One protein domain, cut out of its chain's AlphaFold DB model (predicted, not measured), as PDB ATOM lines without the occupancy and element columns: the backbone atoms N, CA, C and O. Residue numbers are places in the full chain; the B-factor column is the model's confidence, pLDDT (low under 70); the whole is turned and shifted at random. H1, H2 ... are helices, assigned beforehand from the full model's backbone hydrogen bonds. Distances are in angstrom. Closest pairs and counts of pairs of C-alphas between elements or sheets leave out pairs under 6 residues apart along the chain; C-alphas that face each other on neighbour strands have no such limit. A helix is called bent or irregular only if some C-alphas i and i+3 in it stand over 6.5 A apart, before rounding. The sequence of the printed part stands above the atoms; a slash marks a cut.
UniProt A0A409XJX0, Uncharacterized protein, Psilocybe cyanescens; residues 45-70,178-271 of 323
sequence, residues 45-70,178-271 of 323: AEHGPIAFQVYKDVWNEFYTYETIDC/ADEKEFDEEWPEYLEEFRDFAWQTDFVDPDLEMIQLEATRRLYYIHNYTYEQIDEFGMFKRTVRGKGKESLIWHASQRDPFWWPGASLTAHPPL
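This is residues 45 to 70 and 178 to 271 of the 323 residues of an uncharacterized protein of Psilocybe cyanescens (UniProt A0A409XJX0). A body of crossed helices has H5 at its core: the longest helix, H1, crosses H5 and the short helices H6 and H7 pack on it, while the short H8 packs on H1. From this body a thin arm sticks out, residues 179 to 186 and 188 to 203, with the small helices H2 to H4 along it, and this arm makes much of the length. The printed part has 120 residues, with eight named helices, H1 to H8 in order along the chain, and no named strand; the class is all helix. The whole is loose, with a radius of gyration of the C-alphas of 18.4 A, and elongated, spanning 56 by 35 by 27 A.

Start with H1, residues 45 to 70, whose residues 51 to 62 alone touch the hub H5, residues 206 to 221; the closest C-alphas, of Tyr 55 and Ala 215, are 5.2 A apart. The two run opposite ways at a steep tilt of 48 degrees. Go on to H2, residues 181 to 184, and H3, residues 187 to 192, which meet only through their link. H4, residues 198 to 201, touches no helix. H6, residues 227 to 232, touches residues 216 to 220 of H5, closest at the C-alphas of Thr 216 and Ile 230, 7.1 A, at a steep tilt of 69 degrees, only just short of about perpendicular. H7, residues 248 to 253, touches residues 209 to 213 of H5, closest at the C-alphas of Leu 213 and Ile 249, 7.2 A, and only just about perpendicular at 72 degrees. H8, residues 261 to 264, touches residues 58 to 65 of H1, closest at the C-alphas of Glu 61 and Gly 262, 7.0 A. In H3, H5, H6 and H7 every O i to N i+4 pair is within hydrogen-bond range, in H1 19 of 22; H2, H4 and H8 are too short for such a pair.

Find C-alpha 45 at (75.686, 98.694, 94.304); from there H1 runs 37.9 A to C-alpha 70 at (82.229, 84.581, 128.872). H1 is only just irregular: C-alphas 46 and 49 are 6.8 A apart. H5 runs 22.4 A from C-alpha 206 at (85.901, 97.796, 121.964).

Look for the cut after residue 70: residues 71 to 177 are not printed, and C-alphas 70 and 178 are 23.1 A apart. The link H6 to H7, residues 233 to 247, is long. Mean pLDDT of the printed part is 91.1, and residue 265 is under 70.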
ATOM      1  N   ALA A  45      76.795  99.632  94.467       91.00
ATOM      2  CA  ALA A  45      75.686  98.694  94.304       91.00
ATOM      3  C   ALA A  45      76.157  97.246  94.076       91.00
ATOM      4  O   ALA A  45      75.505  96.311  94.545       91.00
ATOM      5  N   GLU A  46      77.284  97.053  93.385       94.12
ATOM      6  CA  GLU A  46      77.859  95.731  93.118       94.12
ATOM      7  C   GLU A  46      78.641  95.180  94.322       94.12
ATOM      8  O   GLU A  46      78.471  94.019  94.705       94.12
ATOM      9  N   HIS A  47      79.466  96.016  94.956       95.81
ATOM     10  CA  HIS A  47      80.413  95.583  95.988       95.81
ATOM     11  C   HIS A  47      79.880  95.721  97.421       95.81
ATOM     12  O   HIS A  47      80.255  94.936  98.300       95.81
ATOM     13  N   GLY A  48      78.953  96.651  97.658       95.75
ATOM     14  CA  GLY A  48      78.335  96.893  98.963       95.75
ATOM     15  C   GLY A  48      77.711  95.645  99.608       95.75
ATOM     16  O   GLY A  48      77.965  95.403 100.792       95.75
ATOM     17  N   PRO A  49      76.964  94.789  98.877       97.38
ATOM     18  CA  PRO A  49      76.408  93.556  99.436       97.38
ATOM     19  C   PRO A  49      77.470  92.577  99.951       97.38
ATOM     20  O   PRO A  49      77.261  91.937 100.981       97.38
ATOM     21  N   ILE A  50      78.615  92.474  99.265       97.75
ATOM     22  CA  ILE A  50      79.734  91.619  99.690       97.75
ATOM     23  C   ILE A  50      80.316  92.166 100.990       97.75
ATOM     24  O   ILE A  50      80.484  91.420 101.954       97.75
ATOM     25  N   ALA A  51      80.584  93.471 101.028       97.44
ATOM     26  CA  ALA A  51      81.179  94.110 102.186       97.44
ATOM     27  C   ALA A  51      80.273  93.994 103.425       97.44
ATOM     28  O   ALA A  51      80.723  93.596 104.502       97.44
ATOM     29  N   PHE A  52      78.972  94.241 103.251       97.81
ATOM     30  CA  PHE A  52      77.970  94.065 104.300       97.81
ATOM     31  C   PHE A  52      77.890  92.616 104.794       97.81
ATOM     32  O   PHE A  52      77.791  92.377 105.999       97.81
ATOM     33  N   GLN A  53      77.953  91.639 103.885       98.31
ATOM     34  CA  GLN A  53      77.921  90.227 104.250       98.31
ATOM     35  C   GLN A  53      79.150  89.830 105.078       98.31
ATOM     36  O   GLN A  53      78.987  89.196 106.116       98.31
ATOM     37  N   VAL A  54      80.355  90.270 104.691       97.56
ATOM     38  CA  VAL A  54      81.585  90.026 105.467       97.56
ATOM     39  C   VAL A  54      81.471  90.614 106.870       97.56
ATOM     40  O   VAL A  54      81.752  89.920 107.847       97.56
ATOM     41  N   TYR A  55      81.020  91.865 106.988       97.69
ATOM     42  CA  TYR A  55      80.822  92.509 108.286       97.69
ATOM     43  C   TYR A  55      79.835  91.727 109.162       97.69
ATOM     44  O   TYR A  55      80.113  91.439 110.325       97.69
ATOM     45  N   LYS A  56      78.695  91.330 108.588       98.00
ATOM     46  CA  LYS A  56      77.664  90.551 109.275       98.00
ATOM     47  C   LYS A  56      78.169  89.177 109.721       98.00
ATOM     48  O   LYS A  56      77.804  88.720 110.802       98.00
ATOM     49  N   ASP A  57      78.989  88.518 108.912       97.12
ATOM     50  CA  ASP A  57      79.559  87.216 109.257       97.12
ATOM     51  C   ASP A  57      80.540  87.336 110.423       97.12
ATOM     52  O   ASP A  57      80.418  86.580 111.386       97.12
ATOM     53  N   VAL A  58      81.433  88.331 110.399       96.56
ATOM     54  CA  VAL A  58      82.351  88.617 111.517       96.56
ATOM     55  C   VAL A  58      81.578  88.967 112.786       96.56
ATOM     56  O   VAL A  58      81.901  88.450 113.852       96.56
ATOM     57  N   TRP A  59      80.531  89.787 112.675       97.06
ATOM     58  CA  TRP A  59      79.656  90.139 113.794       97.06
ATOM     59  C   TRP A  59      79.055  88.894 114.454       97.06
ATOM     60  O   TRP A  59      79.169  88.700 115.663       97.06
ATOM     61  N   ASN A  60      78.430  88.021 113.661       97.12
ATOM     62  CA  ASN A  60      77.807  86.804 114.182       97.12
ATOM     63  C   ASN A  60      78.838  85.854 114.793       97.12
ATOM     64  O   ASN A  60      78.573  85.238 115.825       97.12
ATOM     65  N   GLU A  61      80.001  85.725 114.161       95.75
ATOM     66  CA  GLU A  61      81.095  84.890 114.647       95.75
ATOM     67  C   GLU A  61      81.621  85.395 115.998       95.75
ATOM     68  O   GLU A  61      81.759  84.597 116.927       95.75
ATOM     69  N   PHE A  62      81.834  86.710 116.129       96.00
ATOM     70  CA  PHE A  62      82.320  87.346 117.352       96.00
ATOM     71  C   PHE A  62      81.359  87.119 118.519       96.00
ATOM     72  O   PHE A  62      81.758  86.545 119.529       96.00
ATOM     73  N   TYR A  63      80.077  87.460 118.366       95.94
ATOM     74  CA  TYR A  63      79.100  87.316 119.454       95.94
ATOM     75  C   TYR A  63      78.767  85.852 119.786       95.94
ATOM     76  O   TYR A  63      78.433  85.523 120.929       95.94
ATOM     77  N   THR A  64      78.898  84.941 118.813       95.50
ATOM     78  CA  THR A  64      78.812  83.496 119.085       95.50
ATOM     79  C   THR A  64      79.985  83.040 119.952       95.50
ATOM     80  O   THR A  64      79.784  82.280 120.899       95.50
ATOM     81  N   TYR A  65      81.199  83.504 119.646       94.50
ATOM     82  CA  TYR A  65      82.392  83.217 120.439       94.50
ATOM     83  C   TYR A  65      82.306  83.824 121.845       94.50
ATOM     84  O   TYR A  65      82.472  83.094 122.821       94.50
ATOM     85  N   GLU A  66      82.003  85.119 121.949       94.62
ATOM     86  CA  GLU A  66      81.968  85.871 123.206       94.62
ATOM     87  C   GLU A  66      81.042  85.199 124.225       94.62
ATOM     88  O   GLU A  66      81.430  84.961 125.364       94.62
ATOM     89  N   THR A  67      79.846  84.787 123.794       94.69
ATOM     90  CA  THR A  67      78.886  84.095 124.665       94.69
ATOM     91  C   THR A  67      79.485  82.821 125.276       94.69
ATOM     92  O   THR A  67      79.302  82.544 126.464       94.69
ATOM     93  N   ILE A  68      80.205  82.031 124.473       94.62
ATOM     94  CA  ILE A  68      80.826  80.774 124.913       94.62
ATOM     95  C   ILE A  68      82.001  81.059 125.855       94.62
ATOM     96  O   ILE A  68      82.134  80.395 126.887       94.62
ATOM     97  N   ASP A  69      82.842  82.032 125.510       92.88
ATOM     98  CA  ASP A  69      84.037  82.397 126.272       92.88
ATOM     99  C   ASP A  69      83.680  83.011 127.632       92.88
ATOM    100  O   ASP A  69      84.147  82.535 128.671       92.88
ATOM    101  N   CYS A  70      82.751  83.970 127.654       92.81
ATOM    102  CA  CYS A  70      82.229  84.581 128.872       92.81
ATOM    103  C   CYS A  70      81.606  83.536 129.804       92.81
ATOM    104  O   CYS A  70      81.919  83.513 130.996       92.81
ATOM    105  N   ALA A 178      80.810 103.730 143.058       87.00
ATOM    106  CA  ALA A 178      79.631 103.164 142.384       87.00
ATOM    107  C   ALA A 178      78.983 101.972 143.118       87.00
ATOM    108  O   ALA A 178      77.819 101.661 142.886       87.00
ATOM    109  N   ASP A 179      79.745 101.300 143.983       90.81
ATOM    110  CA  ASP A 179      79.299 100.141 144.757       90.81
ATOM    111  C   ASP A 179      78.778 100.506 146.165       90.81
ATOM    112  O   ASP A 179      78.279  99.632 146.883       90.81
ATOM    113  N   GLU A 180      78.910 101.765 146.599       92.88
ATOM    114  CA  GLU A 180      78.532 102.227 147.940       92.88
ATOM    115  C   GLU A 180      77.127 102.837 147.926       92.88
ATOM    116  O   GLU A 180      76.874 103.849 147.278       92.88
ATOM    117  N   LYS A 181      76.202 102.246 148.691       91.56
ATOM    118  CA  LYS A 181      74.799 102.700 148.745       91.56
ATOM    119  C   LYS A 181      74.658 104.090 149.343       91.56
ATOM    120  O   LYS A 181      73.714 104.802 149.040       91.56
ATOM    121  N   GLU A 182      75.564 104.453 150.239       90.62
ATOM    122  CA  GLU A 182      75.599 105.764 150.870       90.62
ATOM    123  C   GLU A 182      75.867 106.871 149.839       90.62
ATOM    124  O   GLU A 182      75.367 107.982 149.991       90.62
ATOM    125  N   PHE A 183      76.583 106.557 148.754       88.56
ATOM    126  CA  PHE A 183      76.853 107.497 147.671       88.56
ATOM    127  C   PHE A 183      75.643 107.702 146.739       88.56
ATOM    128  O   PHE A 183      75.582 108.708 146.030       88.56
ATOM    129  N   ASP A 184      74.633 106.817 146.785       87.75
ATOM    130  CA  ASP A 184      73.402 106.935 145.983       87.75
ATOM    131  C   ASP A 184      72.604 108.219 146.294       87.75
ATOM    132  O   ASP A 184      71.823 108.684 145.460       87.75
ATOM    133  N   GLU A 185      72.791 108.803 147.479       90.00
ATOM    134  CA  GLU A 185      72.133 110.052 147.881       90.00
ATOM    135  C   GLU A 185      72.925 111.301 147.448       90.00
ATOM    136  O   GLU A 185      72.321 112.336 147.170       90.00
ATOM    137  N   GLU A 186      74.255 111.202 147.341       89.56
ATOM    138  CA  GLU A 186      75.168 112.333 147.102       89.56
ATOM    139  C   GLU A 186      75.586 112.487 145.627       89.56
ATOM    140  O   GLU A 186      75.990 113.570 145.196       89.56
ATOM    141  N   TRP A 187      75.481 111.426 144.817       90.62
ATOM    142  CA  TRP A 187      75.951 111.469 143.429       90.62
ATOM    143  C   TRP A 187      75.283 112.523 142.532       90.62
ATOM    144  O   TRP A 187      75.985 112.996 141.635       90.62
ATOM    145  N   PRO A 188      73.995 112.920 142.687       92.12
ATOM    146  CA  PRO A 188      73.413 113.925 141.801       92.12
ATOM    147  C   PRO A 188      74.139 115.266 141.923       92.12
ATOM    148  O   PRO A 188      74.490 115.854 140.906       92.12
ATOM    149  N   GLU A 189      74.442 115.692 143.154       93.19
ATOM    150  CA  GLU A 189      75.184 116.929 143.425       93.19
ATOM    151  C   GLU A 189      76.615 116.843 142.880       93.19
ATOM    152  O   GLU A 189      77.088 117.773 142.232       93.19
ATOM    153  N   TYR A 190      77.285 115.697 143.058       91.25
ATOM    154  CA  TYR A 190      78.616 115.464 142.486       91.25
ATOM    155  C   TYR A 190      78.614 115.552 140.953       91.25
ATOM    156  O   TYR A 190      79.499 116.166 140.363       91.25
ATOM    157  N   LEU A 191      77.631 114.939 140.284       92.12
ATOM    158  CA  LEU A 191      77.574 114.935 138.823       92.12
ATOM    159  C   LEU A 191      77.199 116.298 138.227       92.12
ATOM    160  O   LEU A 191      77.597 116.565 137.094       92.12
ATOM    161  N   GLU A 192      76.491 117.158 138.963       94.19
ATOM    162  CA  GLU A 192      76.172 118.530 138.537       94.19
ATOM    163  C   GLU A 192      77.419 119.416 138.363       94.19
ATOM    164  O   GLU A 192      77.379 120.384 137.600       94.19
ATOM    165  N   GLU A 193      78.543 119.080 139.005       93.69
ATOM    166  CA  GLU A 193      79.811 119.806 138.841       93.69
ATOM    167  C   GLU A 193      80.449 119.599 137.458       93.69
ATOM    168  O   GLU A 193      81.297 120.391 137.030       93.69
ATOM    169  N   PHE A 194      80.047 118.548 136.739       94.38
ATOM    170  CA  PHE A 194      80.634 118.178 135.458       94.38
ATOM    171  C   PHE A 194      79.709 118.528 134.297       94.38
ATOM    172  O   PHE A 194      78.498 118.322 134.324       94.38
ATOM    173  N   ARG A 195      80.304 119.032 133.216       94.06
ATOM    174  CA  ARG A 195      79.589 119.382 131.988       94.06
ATOM    175  C   ARG A 195      79.158 118.144 131.208       94.06
ATOM    176  O   ARG A 195      78.104 118.153 130.573       94.06
ATOM    177  N   ASP A 196      80.008 117.125 131.185       92.69
ATOM    178  CA  ASP A 196      79.769 115.875 130.482       92.69
ATOM    179  C   ASP A 196      80.499 114.700 131.150       92.69
ATOM    180  O   ASP A 196      81.329 114.862 132.053       92.69
ATOM    181  N   PHE A 197      80.174 113.493 130.690       91.75
ATOM    182  CA  PHE A 197      80.674 112.249 131.260       91.75
ATOM    183  C   PHE A 197      81.447 111.464 130.207       91.75
ATOM    184  O   PHE A 197      80.909 111.117 129.153       91.75
ATOM    185  N   ALA A 198      82.712 111.152 130.497       89.25
ATOM    186  CA  ALA A 198      83.611 110.528 129.531       89.25
ATOM    187  C   ALA A 198      83.088 109.189 129.000       89.25
ATOM    188  O   ALA A 198      83.198 108.902 127.809       89.25
ATOM    189  N   TRP A 199      82.445 108.412 129.872       86.62
ATOM    190  CA  TRP A 199      81.842 107.122 129.543       86.62
ATOM    191  C   TRP A 199      80.530 107.219 128.750       86.62
ATOM    192  O   TRP A 199      80.000 106.190 128.348       86.62
ATOM    193  N   GLN A 200      79.981 108.419 128.529       86.62
ATOM    194  CA  GLN A 200      78.793 108.619 127.690       86.62
ATOM    195  C   GLN A 200      79.139 109.214 126.328       86.62
ATOM    196  O   GLN A 200      78.592 108.783 125.316       86.62
ATOM    197  N   THR A 201      80.024 110.213 126.291       84.75
ATOM    198  CA  THR A 201      80.286 110.996 125.075       84.75
ATOM    199  C   THR A 201      81.372 110.387 124.187       84.75
ATOM    200  O   THR A 201      81.201 110.360 122.969       84.75
ATOM    201  N   ASP A 202      82.423 109.804 124.775       78.75
ATOM    202  CA  ASP A 202      83.547 109.207 124.030       78.75
ATOM    203  C   ASP A 202      83.641 107.693 124.211       78.75
ATOM    204  O   ASP A 202      84.699 107.097 123.997       78.75
ATOM    205  N   PHE A 203      82.545 107.043 124.605       83.69
ATOM    206  CA  PHE A 203      82.555 105.593 124.685       83.69
ATOM    207  C   PHE A 203      82.711 105.007 123.287       83.69
ATOM    208  O   PHE A 203      81.881 105.211 122.393       83.69
ATOM    209  N   VAL A 204      83.806 104.278 123.101       85.25
ATOM    210  CA  VAL A 204      84.031 103.507 121.895       85.25
ATOM    211  C   VAL A 204      84.001 102.053 122.279       85.25
ATOM    212  O   VAL A 204      84.916 101.570 122.947       85.25
ATOM    213  N   ASP A 205      82.940 101.395 121.835       89.56
ATOM    214  CA  ASP A 205      82.736  99.977 122.046       89.56
ATOM    215  C   ASP A 205      83.951  99.195 121.504       89.56
ATOM    216  O   ASP A 205      84.236  99.247 120.297       89.56
ATOM    217  N   PRO A 206      84.733  98.544 122.385       90.12
ATOM    218  CA  PRO A 206      85.901  97.796 121.964       90.12
ATOM    219  C   PRO A 206      85.547  96.594 121.096       90.12
ATOM    220  O   PRO A 206      86.317  96.281 120.187       90.12
ATOM    221  N   ASP A 207      84.380  95.993 121.298       93.25
ATOM    222  CA  ASP A 207      83.928  94.838 120.531       93.25
ATOM    223  C   ASP A 207      83.616  95.259 119.098       93.25
ATOM    224  O   ASP A 207      84.061  94.627 118.135       93.25
ATOM    225  N   LEU A 208      82.948  96.406 118.945       93.44
ATOM    226  CA  LEU A 208      82.683  96.998 117.638       93.44
ATOM    227  C   LEU A 208      83.982  97.287 116.875       93.44
ATOM    228  O   LEU A 208      84.077  96.963 115.692       93.44
ATOM    229  N   GLU A 209      84.990  97.874 117.527       92.50
ATOM    230  CA  GLU A 209      86.290  98.107 116.887       92.50
ATOM    231  C   GLU A 209      86.954  96.794 116.448       92.50
ATOM    232  O   GLU A 209      87.467  96.717 115.331       92.50
ATOM    233  N   MET A 210      86.911  95.750 117.281       92.56
ATOM    234  CA  MET A 210      87.471  94.438 116.946       92.56
ATOM    235  C   MET A 210      86.769  93.798 115.746       92.56
ATOM    236  O   MET A 210      87.436  93.275 114.848       92.56
ATOM    237  N   ILE A 211      85.439  93.887 115.687       95.12
ATOM    238  CA  ILE A 211      84.641  93.421 114.547       95.12
ATOM    239  C   ILE A 211      85.016  94.199 113.282       95.12
ATOM    240  O   ILE A 211      85.242  93.596 112.232       95.12
ATOM    241  N   GLN A 212      85.134  95.526 113.365       95.44
ATOM    242  CA  GLN A 212      85.504  96.372 112.227       95.44
ATOM    243  C   GLN A 212      86.920  96.071 111.718       95.44
ATOM    244  O   GLN A 212      87.136  96.001 110.507       95.44
ATOM    245  N   LEU A 213      87.884  95.845 112.615       94.62
ATOM    246  CA  LEU A 213      89.256  95.475 112.255       94.62
ATOM    247  C   LEU A 213      89.315  94.123 111.553       94.62
ATOM    248  O   LEU A 213      89.989  93.983 110.534       94.62
ATOM    249  N   GLU A 214      88.597  93.130 112.070       95.50
ATOM    250  CA  GLU A 214      88.557  91.805 111.463       95.50
ATOM    251  C   GLU A 214      87.820  91.824 110.116       95.50
ATOM    252  O   GLU A 214      88.301  91.243 109.142       95.50
ATOM    253  N   ALA A 215      86.709  92.561 110.012       96.31
ATOM    254  CA  ALA A 215      86.009  92.777 108.748       96.31
ATOM    255  C   ALA A 215      86.920  93.458 107.717       96.31
ATOM    256  O   ALA A 215      87.054  92.965 106.598       96.31
ATOM    257  N   THR A 216      87.628  94.519 108.116       96.50
ATOM    258  CA  THR A 216      88.645  95.189 107.291       96.50
ATOM    259  C   THR A 216      89.699  94.200 106.809       96.50
ATOM    260  O   THR A 216      90.045  94.169 105.631       96.50
ATOM    261  N   ARG A 217      90.212  93.359 107.712       95.19
ATOM    262  CA  ARG A 217      91.255  92.380 107.407       95.19
ATOM    263  C   ARG A 217      90.787  91.341 106.389       95.19
ATOM    264  O   ARG A 217      91.537  91.028 105.465       95.19
ATOM    265  N   ARG A 218      89.553  90.842 106.514       95.75
ATOM    266  CA  ARG A 218      88.944  89.918 105.541       95.75
ATOM    267  C   ARG A 218      88.687  90.603 104.200       95.75
ATOM    268  O   ARG A 218      89.039  90.046 103.165       95.75
ATOM    269  N   LEU A 219      88.145  91.818 104.198       97.00
ATOM    270  CA  LEU A 219      87.924  92.585 102.968       97.00
ATOM    271  C   LEU A 219      89.234  92.858 102.221       97.00
ATOM    272  O   LEU A 219      89.294  92.679 101.006       97.00
ATOM    273  N   TYR A 220      90.293  93.194 102.954       96.69
ATOM    274  CA  TYR A 220      91.611  93.466 102.394       96.69
ATOM    275  C   TYR A 220      92.288  92.202 101.843       96.69
ATOM    276  O   TYR A 220      92.638  92.151 100.669       96.69
ATOM    277  N   TYR A 221      92.450  91.148 102.653       95.88
ATOM    278  CA  TYR A 221      93.243  89.977 102.248       95.88
ATOM    279  C   TYR A 221      92.470  88.903 101.470       95.88
ATOM    280  O   TYR A 221      93.089  88.155 100.716       95.88
ATOM    281  N   ILE A 222      91.154  88.775 101.670       95.50
ATOM    282  CA  ILE A 222      90.335  87.735 101.014       95.50
ATOM    283  C   ILE A 222      89.647  88.306  99.777       95.50
ATOM    284  O   ILE A 222      89.647  87.671  98.722       95.50
ATOM    285  N   HIS A 223      89.075  89.505  99.896       96.25
ATOM    286  CA  HIS A 223      88.322  90.136  98.813       96.25
ATOM    287  C   HIS A 223      89.140  91.143  97.990       96.25
ATOM    288  O   HIS A 223      88.643  91.616  96.974       96.25
ATOM    289  N   ASN A 224      90.402  91.395  98.359       96.69
ATOM    290  CA  ASN A 224      91.335  92.285  97.654       96.69
ATOM    291  C   ASN A 224      90.843  93.737  97.520       96.69
ATOM    292  O   ASN A 224      91.181  94.408  96.545       96.69
ATOM    293  N   TYR A 225      90.060  94.231  98.483       97.38
ATOM    294  CA  TYR A 225      89.702  95.649  98.534       97.38
ATOM    295  C   TYR A 225      90.848  96.487  99.108       97.38
ATOM    296  O   TYR A 225      91.535  96.069 100.042       97.38
ATOM    297  N   THR A 226      91.036  97.689  98.572       95.81
ATOM    298  CA  THR A 226      91.923  98.711  99.153       95.81
ATOM    299  C   THR A 226      91.291  99.342 100.397       95.81
ATOM    300  O   THR A 226      90.100  99.170 100.649       95.81
ATOM    301  N   TYR A 227      92.071 100.063 101.209       95.19
ATOM    302  CA  TYR A 227      91.515 100.718 102.400       95.19
ATOM    303  C   TYR A 227      90.551 101.844 102.031       95.19
ATOM    304  O   TYR A 227      89.544 102.024 102.704       95.19
ATOM    305  N   GLU A 228      90.837 102.536 100.934       94.25
ATOM    306  CA  GLU A 228      90.024 103.605 100.368       94.25
ATOM    307  C   GLU A 228      88.660 103.060  99.922       94.25
ATOM    308  O   GLU A 228      87.629 103.555 100.362       94.25
ATOM    309  N   GLN A 229      88.649 101.945  99.185       95.69
ATOM    310  CA  GLN A 229      87.416 101.239  98.811       95.69
ATOM    311  C   GLN A 229      86.622 100.736 100.022       95.69
ATOM    312  O   GLN A 229      85.395 100.706 100.001       95.69
ATOM    313  N   ILE A 230      87.307 100.308 101.088       97.00
ATOM    314  CA  ILE A 230      86.632  99.887 102.320       97.00
ATOM    315  C   ILE A 230      85.967 101.088 103.011       97.00
ATOM    316  O   ILE A 230      84.844 100.962 103.501       97.00
ATOM    317  N   ASP A 231      86.636 102.242 103.024       95.75
ATOM    318  CA  ASP A 231      86.103 103.491 103.571       95.75
ATOM    319  C   ASP A 231      84.904 104.011 102.755       95.75
ATOM    320  O   ASP A 231      83.924 104.474 103.347       95.75
ATOM    321  N   GLU A 232      84.917 103.853 101.426       95.25
ATOM    322  CA  GLU A 232      83.805 104.201 100.521       95.25
ATOM    323  C   GLU A 232      82.503 103.451 100.841       95.25
ATOM    324  O   GLU A 232      81.412 103.972 100.605       95.25
ATOM    325  N   PHE A 233      82.572 102.259 101.447       95.31
ATOM    326  CA  PHE A 233      81.365 101.554 101.887       95.31
ATOM    327  C   PHE A 233      80.608 102.275 103.012       95.31
ATOM    328  O   PHE A 233      79.456 101.928 103.280       95.31
ATOM    329  N   GLY A 234      81.239 103.223 103.715       93.75
ATOM    330  CA  GLY A 234      80.606 103.999 104.785       93.75
ATOM    331  C   GLY A 234      80.132 103.158 105.977       93.75
ATOM    332  O   GLY A 234      79.267 103.584 106.740       93.75
ATOM    333  N   MET A 235      80.662 101.942 106.135       94.12
ATOM    334  CA  MET A 235      80.226 100.992 107.163       94.12
ATOM    335  C   MET A 235      80.886 101.204 108.529       94.12
ATOM    336  O   MET A 235      80.388 100.703 109.538       94.12
ATOM    337  N   PHE A 236      82.006 101.926 108.577       94.31
ATOM    338  CA  PHE A 236      82.767 102.168 109.801       94.31
ATOM    339  C   PHE A 236      82.628 103.616 110.260       94.31
ATOM    340  O   PHE A 236      82.561 104.542 109.457       94.31
ATOM    341  N   LYS A 237      82.639 103.823 111.582       90.38
ATOM    342  CA  LYS A 237      82.615 105.171 112.181       90.38
ATOM    343  C   LYS A 237      83.894 105.959 111.874       90.38
ATOM    344  O   LYS A 237      83.879 107.186 111.886       90.38
ATOM    345  N   ARG A 238      85.006 105.254 111.665       92.69
ATOM    346  CA  ARG A 238      86.326 105.821 111.389       92.69
ATOM    347  C   ARG A 238      86.847 105.279 110.075       92.69
ATOM    348  O   ARG A 238      86.605 104.119 109.756       92.69
ATOM    349  N   THR A 239      87.637 106.097 109.401       94.69
ATOM    350  CA  THR A 239      88.418 105.653 108.249       94.69
ATOM    351  C   THR A 239      89.425 104.588 108.674       94.69
ATOM    352  O   THR A 239      90.045 104.676 109.742       94.69
ATOM    353  N   VAL A 240      89.622 103.573 107.841       94.38
ATOM    354  CA  VAL A 240      90.523 102.456 108.119       94.38
ATOM    355  C   VAL A 240      91.960 102.955 108.249       94.38
ATOM    356  O   VAL A 240      92.648 102.622 109.219       94.38
ATOM    357  N   ARG A 241      92.396 103.794 107.297       88.75
ATOM    358  CA  ARG A 241      93.708 104.466 107.276       88.75
ATOM    359  C   ARG A 241      93.589 105.970 107.022       88.75
ATOM    360  O   ARG A 241      94.199 106.511 106.098       88.75
ATOM    361  N   GLY A 242      92.853 106.651 107.894       79.69
ATOM    362  CA  GLY A 242      92.794 108.111 107.933       79.69
ATOM    363  C   GLY A 242      94.150 108.811 108.082       79.69
ATOM    364  O   GLY A 242      95.174 108.218 108.440       79.69
ATOM    365  N   LYS A 243      94.153 110.124 107.825       77.06
ATOM    366  CA  LYS A 243      95.317 110.988 108.050       77.06
ATOM    367  C   LYS A 243      95.498 111.200 109.560       77.06
ATOM    368  O   LYS A 243      94.731 111.918 110.184       77.06
ATOM    369  N   GLY A 244      96.528 110.588 110.146       72.31
ATOM    370  CA  GLY A 244      96.924 110.829 111.538       72.31
ATOM    371  C   GLY A 244      96.318 109.858 112.559       72.31
ATOM    372  O   GLY A 244      96.242 108.654 112.320       72.31
ATOM    373  N   LYS A 245      95.957 110.386 113.737       78.12
ATOM    374  CA  LYS A 245      95.650 109.612 114.958       78.12
ATOM    375  C   LYS A 245      94.184 109.181 115.099       78.12
ATOM    376  O   LYS A 245      93.789 108.736 116.168       78.12
ATOM    377  N   GLU A 246      93.393 109.304 114.041       85.12
ATOM    378  CA  GLU A 246      91.944 109.042 114.074       85.12
ATOM    379  C   GLU A 246      91.541 107.798 113.273       85.12
ATOM    380  O   GLU A 246      90.359 107.487 113.151       85.12
ATOM    381  N   SER A 247      92.511 107.067 112.714       92.38
ATOM    382  CA  SER A 247      92.218 105.866 111.930       92.38
ATOM    383  C   SER A 247      91.873 104.663 112.808       92.38
ATOM    384  O   SER A 247      92.385 104.524 113.923       92.38
ATOM    385  N   LEU A 248      91.040 103.760 112.290       93.38
ATOM    386  CA  LEU A 248      90.674 102.512 112.965       93.38
ATOM    387  C   LEU A 248      91.919 101.687 113.332       93.38
ATOM    388  O   LEU A 248      92.057 101.251 114.474       93.38
ATOM    389  N   ILE A 249      92.860 101.530 112.393       93.25
ATOM    390  CA  ILE A 249      94.105 100.776 112.617       93.25
ATOM    391  C   ILE A 249      94.993 101.459 113.666       93.25
ATOM    392  O   ILE A 249      95.606 100.779 114.489       93.25
ATOM    393  N   TRP A 250      95.055 102.795 113.672       91.25
ATOM    394  CA  TRP A 250      95.795 103.522 114.700       91.25
ATOM    395  C   TRP A 250      95.202 103.270 116.085       91.25
ATOM    396  O   TRP A 250      95.940 102.867 116.977       91.25
ATOM    397  N   HIS A 251      93.887 103.428 116.265       89.75
ATOM    398  CA  HIS A 251      93.231 103.165 117.551       89.75
ATOM    399  C   HIS A 251      93.460 101.731 118.037       89.75
ATOM    400  O   HIS A 251      93.817 101.536 119.197       89.75
ATOM    401  N   ALA A 252      93.360 100.754 117.137       89.94
ATOM    402  CA  ALA A 252      93.655  99.356 117.430       89.94
ATOM    403  C   ALA A 252      95.087  99.141 117.931       89.94
ATOM    404  O   ALA A 252      95.314  98.392 118.872       89.94
ATOM    405  N   SER A 253      96.059  99.830 117.322       89.44
ATOM    406  CA  SER A 253      97.475  99.717 117.696       89.44
ATOM    407  C   SER A 253      97.802 100.273 119.083       89.44
ATOM    408  O   SER A 253      98.868  99.981 119.612       89.44
ATOM    409  N   GLN A 254      96.914 101.092 119.658       88.94
ATOM    410  CA  GLN A 254      97.075 101.639 121.008       88.94
ATOM    411  C   GLN A 254      96.482 100.727 122.089       88.94
ATOM    412  O   GLN A 254      96.544 101.068 123.269       88.94
ATOM    413  N   ARG A 255      95.854  99.614 121.699       86.62
ATOM    414  CA  ARG A 255      95.180  98.687 122.605       86.62
ATOM    415  C   ARG A 255      95.949  97.383 122.703       86.62
ATOM    416  O   ARG A 255      96.693  97.010 121.795       86.62
ATOM    417  N   ASP A 256      95.712  96.674 123.798       85.56
ATOM    418  CA  ASP A 256      96.181  95.305 123.920       85.56
ATOM    419  C   ASP A 256      95.503  94.433 122.852       85.56
ATOM    420  O   ASP A 256      94.304  94.591 122.589       85.56
ATOM    421  N   PRO A 257      96.244  93.513 122.212       77.12
ATOM    422  CA  PRO A 257      95.666  92.628 121.217       77.12
ATOM    423  C   PRO A 257      94.615  91.729 121.876       77.12
ATOM    424  O   PRO A 257      94.927  90.946 122.776       77.12
ATOM    425  N   PHE A 258      93.368  91.821 121.410       82.50
ATOM    426  CA  PHE A 258      92.307  90.912 121.828       82.50
ATOM    427  C   PHE A 258      92.350  89.629 120.997       82.50
ATOM    428  O   PHE A 258      92.213  89.643 119.769       82.50
ATOM    429  N   TRP A 259      92.539  88.508 121.682       81.75
ATOM    430  CA  TRP A 259      92.678  87.198 121.063       81.75
ATOM    431  C   TRP A 259      91.327  86.505 121.016       81.75
ATOM    432  O   TRP A 259      90.832  86.042 122.037       81.75
ATOM    433  N   TRP A 260      90.769  86.362 119.817       87.00
ATOM    434  CA  TRP A 260      89.625  85.484 119.601       87.00
ATOM    435  C   TRP A 260      89.845  84.563 118.396       87.00
ATOM    436  O   TRP A 260      90.637  84.904 117.505       87.00
ATOM    437  N   PRO A 261      89.196  83.383 118.353       83.69
ATOM    438  CA  PRO A 261      89.429  82.373 117.323       83.69
ATOM    439  C   PRO A 261      89.309  82.911 115.893       83.69
ATOM    440  O   PRO A 261      90.156  82.599 115.057       83.69
ATOM    441  N   GLY A 262      88.317  83.767 115.635       77.06
ATOM    442  CA  GLY A 262      88.037  84.308 114.305       77.06
ATOM    443  C   GLY A 262      89.086  85.269 113.757       77.06
ATOM    444  O   GLY A 262      89.249  85.347 112.540       77.06
ATOM    445  N   ALA A 263      89.845  85.945 114.623       78.69
ATOM    446  CA  ALA A 263      91.000  86.749 114.218       78.69
ATOM    447  C   ALA A 263      92.294  85.919 114.213       78.69
ATOM    448  O   ALA A 263      93.071  85.953 113.255       78.69
ATOM    449  N   SER A 264      92.506  85.123 115.264       70.12
ATOM    450  CA  SER A 264      93.806  84.513 115.585       70.12
ATOM    451  C   SER A 264      94.105  83.222 114.817       70.12
ATOM    452  O   SER A 264      95.268  82.868 114.648       70.12
ATOM    453  N   LEU A 265      93.076  82.491 114.370       68.38
ATOM    454  CA  LEU A 265      93.237  81.181 113.715       68.38
ATOM    455  C   LEU A 265      93.268  81.255 112.187       68.38
ATOM    456  O   LEU A 265      93.352  80.230 111.508       68.38
ATOM    457  N   THR A 266      93.173  82.453 111.625       75.44
ATOM    458  CA  THR A 266      93.175  82.627 110.174       75.44
ATOM    459  C   THR A 266      94.600  82.658 109.620       75.44
ATOM    460  O   THR A 266      95.534  83.103 110.278       75.44
ATOM    461  N   ALA A 267      94.771  82.205 108.376       84.56
ATOM    462  CA  ALA A 267      96.082  82.158 107.723       84.56
ATOM    463  C   ALA A 267      96.621  83.538 107.296       84.56
ATOM    464  O   ALA A 267      97.776  83.643 106.885       84.56
ATOM    465  N   HIS A 268      95.794  84.586 107.345       87.88
ATOM    466  CA  HIS A 268      96.183  85.919 106.894       87.88
ATOM    467  C   HIS A 268      96.874  86.704 108.018       87.88
ATOM    468  O   HIS A 268      96.441  86.625 109.170       87.88
ATOM    469  N   PRO A 269      97.918  87.489 107.701       89.44
ATOM    470  CA  PRO A 269      98.639  88.270 108.699       89.44
ATOM    471  C   PRO A 269      97.746  89.353 109.335       89.44
ATOM    472  O   PRO A 269      96.713  89.726 108.765       89.44
ATOM    473  N   PRO A 270      98.129  89.886 110.510       88.31
ATOM    474  CA  PRO A 270      97.459  91.048 111.086       88.31
ATOM    475  C   PRO A 270      97.549  92.262 110.146       88.31
ATOM    476  O   PRO A 270      98.431  92.351 109.283       88.31
ATOM    477  N   LEU A 271      96.625  93.213 110.303       90.56
ATOM    478  CA  LEU A 271      96.708  94.496 109.603       90.56
ATOM    479  C   LEU A 271      97.984  95.226 110.041       90.56
ATOM    480  O   LEU A 271      98.266  95.339 111.232       90.56
TER     481      LEU A 271